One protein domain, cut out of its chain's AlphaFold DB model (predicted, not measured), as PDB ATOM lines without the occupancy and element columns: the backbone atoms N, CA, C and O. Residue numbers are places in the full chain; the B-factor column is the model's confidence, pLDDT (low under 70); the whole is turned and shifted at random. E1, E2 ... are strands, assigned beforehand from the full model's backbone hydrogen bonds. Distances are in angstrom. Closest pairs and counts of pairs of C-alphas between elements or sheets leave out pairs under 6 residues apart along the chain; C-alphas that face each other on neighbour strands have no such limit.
ATOM      1  N   THR A  15     245.329 285.421 184.042       98.06
ATOM      2  CA  THR A  15     245.144 285.027 185.443       98.06
ATOM      3  C   THR A  15     244.254 283.796 185.497       98.06
ATOM      4  O   THR A  15     243.166 283.791 184.929       98.06
ATOM      5  N   ARG A  16     244.701 282.727 186.164       97.81
ATOM      6  CA  ARG A  16     243.883 281.515 186.307       97.81
ATOM      7  C   ARG A  16     242.647 281.812 187.159       97.81
ATOM      8  O   ARG A  16     242.786 282.376 188.241       97.81
ATOM      9  N   TRP A  17     241.472 281.392 186.687       97.44
ATOM     10  CA  TRP A  17     240.208 281.523 187.412       97.44
ATOM     11  C   TRP A  17     239.719 280.170 187.938       97.44
ATOM     12  O   TRP A  17     239.637 279.981 189.148       97.44
ATOM     13  N   ASP A  18     239.451 279.216 187.043       97.69
ATOM     14  CA  ASP A  18     238.938 277.886 187.393       97.69
ATOM     15  C   ASP A  18     239.296 276.865 186.311       97.69
ATOM     16  O   ASP A  18     239.058 277.113 185.135       97.69
ATOM     17  N   GLY A  19     239.869 275.720 186.691       97.25
ATOM     18  CA  GLY A  19     240.256 274.683 185.731       97.25
ATOM     19  C   GLY A  19     241.130 275.240 184.600       97.25
ATOM     20  O   GLY A  19     242.205 275.781 184.884       97.25
ATOM     21  N   ASP A  20     240.635 275.112 183.367       98.12
ATOM     22  CA  ASP A  20     241.239 275.605 182.117       98.12
ATOM     23  C   ASP A  20     240.659 276.963 181.657       98.12
ATOM     24  O   ASP A  20     240.820 277.379 180.507       98.12
ATOM     25  N   VAL A  21     239.980 277.674 182.562       98.50
ATOM     26  CA  VAL A  21     239.458 279.030 182.368       98.50
ATOM     27  C   VAL A  21     240.391 280.048 183.016       98.50
ATOM     28  O   VAL A  21     240.730 279.979 184.202       98.50
ATOM     29  N   PHE A  22     240.757 281.046 182.223       98.69
ATOM     30  CA  PHE A  22     241.578 282.183 182.606       98.69
ATOM     31  C   PHE A  22     240.815 283.484 182.365       98.69
ATOM     32  O   PHE A  22     239.859 283.530 181.590       98.69
ATOM     33  N   THR A  23     241.259 284.554 183.011       98.19
ATOM     34  CA  THR A  23     240.806 285.918 182.751       98.19
ATOM     35  C   THR A  23     241.957 286.794 182.282       98.19
ATOM     36  O   THR A  23     243.119 286.563 182.622       98.19
ATOM     37  N   PHE A  24     241.624 287.814 181.500       95.81
ATOM     38  CA  PHE A  24     242.553 288.846 181.064       95.81
ATOM     39  C   PHE A  24     241.873 290.211 181.032       95.81
ATOM     40  O   PHE A  24     240.663 290.311 180.822       95.81
ATOM     41  N   THR A  25     242.662 291.262 181.243       94.06
ATOM     42  CA  THR A  25     242.195 292.649 181.181       94.06
ATOM     43  C   THR A  25     242.415 293.199 179.780       94.06
ATOM     44  O   THR A  25     243.523 293.123 179.253       94.06
ATOM     45  N   LEU A  26     241.375 293.767 179.176       88.62
ATOM     46  CA  LEU A  26     241.461 294.406 177.868       88.62
ATOM     47  C   LEU A  26     242.122 295.782 177.971       88.62
ATOM     48  O   LEU A  26     241.782 296.608 178.822       88.62
ATOM     49  N   HIS A  27     243.033 296.024 177.035       78.69
ATOM     50  CA  HIS A  27     243.722 297.289 176.820       78.69
ATOM     51  C   HIS A  27     243.604 297.672 175.337       78.69
ATOM     52  O   HIS A  27     244.607 297.793 174.650       78.69
ATOM     53  N   ASN A  28     242.375 297.796 174.823       73.38
ATOM     54  CA  ASN A  28     242.118 298.234 173.447       73.38
ATOM     55  C   ASN A  28     241.225 299.486 173.424       73.38
ATOM     56  O   ASN A  28     240.608 299.844 174.427       73.38
ATOM     57  N   GLU A  29     241.164 300.154 172.273       70.25
ATOM     58  CA  GLU A  29     240.438 301.421 172.090       70.25
ATOM     59  C   GLU A  29     238.902 301.283 172.094       70.25
ATOM     60  O   GLU A  29     238.194 302.286 172.184       70.25
ATOM     61  N   TYR A  30     238.382 300.053 172.022       76.44
ATOM     62  CA  TYR A  30     236.948 299.763 171.894       76.44
ATOM     63  C   TYR A  30     236.306 299.245 173.188       76.44
ATOM     64  O   TYR A  30     235.080 299.239 173.304       76.44
ATOM     65  N   ALA A  31     237.105 298.819 174.165       79.19
ATOM     66  CA  ALA A  31     236.636 298.314 175.444       79.19
ATOM     67  C   ALA A  31     236.622 299.419 176.503       79.19
ATOM     68  O   ALA A  31     237.496 300.287 176.548       79.19
ATOM     69  N   THR A  32     235.672 299.334 177.438       85.06
ATOM     70  CA  THR A  32     235.778 300.084 178.693       85.06
ATOM     71  C   THR A  32     237.120 299.740 179.356       85.06
ATOM     72  O   THR A  32     237.417 298.555 179.535       85.06
ATOM     73  N   PRO A  33     237.951 300.731 179.729       85.62
ATOM     74  CA  PRO A  33     239.220 300.453 180.388       85.62
ATOM     75  C   PRO A  33     239.022 299.578 181.626       85.62
ATOM     76  O   PRO A  33     238.198 299.884 182.488       85.62
ATOM     77  N   GLY A  34     239.778 298.483 181.711       86.19
ATOM     78  CA  GLY A  34     239.659 297.531 182.813       86.19
ATOM     79  C   GLY A  34     238.591 296.452 182.623       86.19
ATOM     80  O   GLY A  34     238.377 295.680 183.556       86.19
ATOM     81  N   THR A  35     237.942 296.350 181.456       93.00
ATOM     82  CA  THR A  35     237.091 295.192 181.142       93.00
ATOM     83  C   THR A  35     237.890 293.900 181.304       93.00
ATOM     84  O   THR A  35     238.963 293.740 180.723       93.00
ATOM     85  N   ILE A  36     237.337 292.970 182.081       95.75
ATOM     86  CA  ILE A  36     237.881 291.628 182.283       95.75
ATOM     87  C   ILE A  36     237.104 290.667 181.381       95.75
ATOM     88  O   ILE A  36     235.878 290.640 181.432       95.75
ATOM     89  N   SER A  37     237.816 289.879 180.578       96.50
ATOM     90  CA  SER A  37     237.252 288.867 179.678       96.50
ATOM     91  C   SER A  37     237.789 287.482 180.017       96.50
ATOM     92  O   SER A  37     238.897 287.350 180.544       96.50
ATOM     93  N   ARG A  38     237.023 286.437 179.690       98.31
ATOM     94  CA  ARG A  38     237.450 285.041 179.831       98.31
ATOM     95  C   ARG A  38     238.157 284.500 178.594       98.31
ATOM     96  O   ARG A  38     237.825 284.849 177.463       98.31
ATOM     97  N   ALA A  39     239.099 283.600 178.854       98.38
ATOM     98  CA  ALA A  39     239.711 282.696 177.897       98.38
ATOM     99  C   ALA A  39     239.522 281.261 178.409       98.38
ATOM    100  O   ALA A  39     240.030 280.918 179.478       98.38
ATOM    101  N   ALA A  40     238.772 280.440 177.678       98.62
ATOM    102  CA  ALA A  40     238.560 279.033 178.010       98.62
ATOM    103  C   ALA A  40     239.333 278.156 177.026       98.62
ATOM    104  O   ALA A  40     239.077 278.196 175.822       98.62
ATOM    105  N   PHE A  41     240.283 277.382 177.540       98.25
ATOM    106  CA  PHE A  41     241.110 276.494 176.731       98.25
ATOM    107  C   PHE A  41     240.515 275.090 176.696       98.25
ATOM    108  O   PHE A  41     240.079 274.561 177.717       98.25
ATOM    109  N   ALA A  42     240.527 274.475 175.517       97.50
ATOM    110  CA  ALA A  42     240.156 273.079 175.338       97.50
ATOM    111  C   ALA A  42     240.966 272.483 174.183       97.50
ATOM    112  O   ALA A  42     240.840 272.929 173.052       97.50
ATOM    113  N   SER A  43     241.769 271.451 174.452       95.56
ATOM    114  CA  SER A  43     242.592 270.784 173.430       95.56
ATOM    115  C   SER A  43     243.476 271.763 172.627       95.56
ATOM    116  O   SER A  43     244.413 272.328 173.191       95.56
ATOM    117  N   ASP A  44     243.207 271.945 171.333       97.44
ATOM    118  CA  ASP A  44     243.914 272.806 170.383       97.44
ATOM    119  C   ASP A  44     243.207 274.144 170.116       97.44
ATOM    120  O   ASP A  44     243.664 274.918 169.273       97.44
ATOM    121  N   GLN A  45     242.133 274.438 170.854       98.00
ATOM    122  CA  GLN A  45     241.359 275.663 170.713       98.00
ATOM    123  C   GLN A  45     241.311 276.509 171.987       98.00
ATOM    124  O   GLN A  45     241.422 276.026 173.120       98.00
ATOM    125  N   VAL A  46     241.067 277.799 171.785       98.31
ATOM    126  CA  VAL A  46     240.697 278.751 172.830       98.31
ATOM    127  C   VAL A  46     239.429 279.490 172.423       98.31
ATOM    128  O   VAL A  46     239.307 279.953 171.292       98.31
ATOM    129  N   TRP A  47     238.484 279.600 173.354       98.44
ATOM    130  CA  TRP A  47     237.328 280.484 173.242       98.44
ATOM    131  C   TRP A  47     237.588 281.769 174.028       98.44
ATOM    132  O   TRP A  47     237.931 281.711 175.213       98.44
ATOM    133  N   LEU A  48     237.436 282.922 173.378       97.44
ATOM    134  CA  LEU A  48     237.639 284.244 173.966       97.44
ATOM    135  C   LEU A  48     236.306 284.998 174.041       97.44
ATOM    136  O   LEU A  48     235.775 285.421 173.017       97.44
ATOM    137  N   GLU A  49     235.806 285.216 175.260       97.56
ATOM    138  CA  GLU A  49     234.477 285.799 175.528       97.56
ATOM    139  C   GLU A  49     234.262 287.139 174.809       97.56
ATOM    140  O   GLU A  49     233.254 287.324 174.133       97.56
ATOM    141  N   TYR A  50     235.232 288.054 174.891       94.69
ATOM    142  CA  TYR A  50     235.143 289.370 174.251       94.69
ATOM    143  C   TYR A  50     235.047 289.323 172.719       94.69
ATOM    144  O   TYR A  50     234.526 290.249 172.108       94.69
ATOM    145  N   TYR A  51     235.541 288.266 172.076       93.62
ATOM    146  CA  TYR A  51     235.538 288.155 170.614       93.62
ATOM    147  C   TYR A  51     234.378 287.297 170.085       93.62
ATOM    148  O   TYR A  51     234.257 287.114 168.876       93.62
ATOM    149  N   ASP A  52     233.497 286.800 170.959       96.62
ATOM    150  CA  ASP A  52     232.433 285.856 170.599       96.62
ATOM    151  C   ASP A  52     231.060 286.498 170.342       96.62
ATOM    152  O   ASP A  52     230.049 285.804 170.277       96.62
ATOM    153  N   HIS A  53     230.989 287.820 170.168       94.31
ATOM    154  CA  HIS A  53     229.715 288.527 169.964       94.31
ATOM    155  C   HIS A  53     228.876 287.971 168.799       94.31
ATOM    156  O   HIS A  53     227.652 287.945 168.890       94.31
ATOM    157  N   GLU A  54     229.538 287.489 167.745       96.81
ATOM    158  CA  GLU A  54     228.915 286.887 166.558       96.81
ATOM    159  C   GLU A  54     229.143 285.362 166.482       96.81
ATOM    160  O   GLU A  54     229.012 284.759 165.418       96.81
ATOM    161  N   GLY A  55     229.539 284.719 167.590       97.31
ATOM    162  CA  GLY A  55     229.881 283.290 167.614       97.31
ATOM    163  C   GLY A  55     231.220 282.950 166.940       97.31
ATOM    164  O   GLY A  55     231.417 281.822 166.484       97.31
ATOM    165  N   LEU A  56     232.117 283.933 166.813       97.50
ATOM    166  CA  LEU A  56     233.413 283.820 166.130       97.50
ATOM    167  C   LEU A  56     234.606 283.830 167.100       97.50
ATOM    168  O   LEU A  56     235.746 284.000 166.675       97.50
ATOM    169  N   GLY A  57     234.370 283.647 168.401       97.44
ATOM    170  CA  GLY A  57     235.395 283.772 169.438       97.44
ATOM    171  C   GLY A  57     236.300 282.550 169.606       97.44
ATOM    172  O   GLY A  57     237.063 282.508 170.570       97.44
ATOM    173  N   VAL A  58     236.209 281.545 168.729       98.25
ATOM    174  CA  VAL A  58     237.013 280.314 168.795       98.25
ATOM    175  C   VAL A  58     238.213 280.403 167.859       98.25
ATOM    176  O   VAL A  58     238.067 280.572 166.652       98.25
ATOM    177  N   PHE A  59     239.402 280.210 168.422       97.44
ATOM    178  CA  PHE A  59     240.673 280.203 167.706       97.44
ATOM    179  C   PHE A  59     241.321 278.831 167.854       97.44
ATOM    180  O   PHE A  59     241.340 278.284 168.955       97.44
ATOM    181  N   VAL A  60     241.858 278.291 166.759       97.25
ATOM    182  CA  VAL A  60     242.524 276.980 166.702       97.25
ATOM    183  C   VAL A  60     244.007 277.189 166.393       97.25
ATOM    184  O   VAL A  60     244.355 278.121 165.664       97.25
ATOM    185  N   ARG A  61     244.867 276.357 166.982       92.00
ATOM    186  CA  ARG A  61     246.323 276.386 166.788       92.00
ATOM    187  C   ARG A  61     246.775 275.951 165.391       92.00
ATOM    188  O   ARG A  61     246.193 274.995 164.840       92.00
TER     189      ARG A  61
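Overview. This is residues 15 to 61 of the 61 residues of an uncharacterized protein of Cupriavidus sp. UYMMa02A (UniProt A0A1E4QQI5). The domain is a single strongly twisted sheet of five antiparallel strands, a slab with no named helix over either face, through which the chain winds back and forth. Its longest strand, E3, is in the middle, E1 and E5 make the edges, and the loop of residues 26 to 35 between E2 and E3 lies at one end of the longest axis. The printed part has 47 residues with five named strands, E1 to E5 along the chain and in the same order across the sheet: a meander, each strand the antiparallel neighbour of the one before. The class is all strand, though the strands hold 23 of the 47 residues, under half. The whole is only just compact, close to loose, with a radius of gyration of the C-alphas of 11.0 A and spans of 30 by 24 by 15 A.

Arrangement. E1, residues 15 to 18, forms a hairpin with E2, residues 21 to 25, at 145 degrees between directions; N 15 and O 23 are 2.9 A apart, within hydrogen-bond range. E2 forms a hairpin with E3, residues 36 to 42, at 148 degrees; their C-alphas 21 and 40 face each other at 4.4 A, and N 22 and O 39 are within hydrogen-bond range at 2.8 A. E3 forms a hairpin with E4, residues 45 to 48, at 163 degrees; C-alphas 41 and 46 face each other at 4.5 A, and N 40 and O 47 are within hydrogen-bond range at 2.9 A. E4 forms a hairpin with the edge strand E5, residues 58 to 60, at 151 degrees; N 46 and O 59 are within hydrogen-bond range at 2.9 A. The other edge strand, E1, is apart from E4 and E5, and E2 is apart from E5. From edge to edge the strands' lines turn by 107 degrees.

Along the chain. E1 begins at C-alpha 15, (245.144, 285.027, 185.443), and is 9.7 A long. E2 is 13.9 A long. E3 is 19.9 A long and begins at C-alpha 36, (237.881, 291.628, 182.283). E4 is 9.9 A long. E5 is 6.8 A long and ends at C-alpha 60, (242.524, 276.980, 166.702).

Size, cuts and confidence. The two C-alphas farthest apart, those of Glu 29 and Ser 43, are 30.7 A from each other. The sheet's C-alphas lie up to 4.3 A off its best plane, only just strongly twisted. The links E1 to E2 and E3 to E4 are tight, E2 to E3 and E4 to E5 are short, and no link is long. The printed part has no cut and ends at residue 61, the chain's last. Its mean pLDDT is 93.8, and no printed residue is under 70.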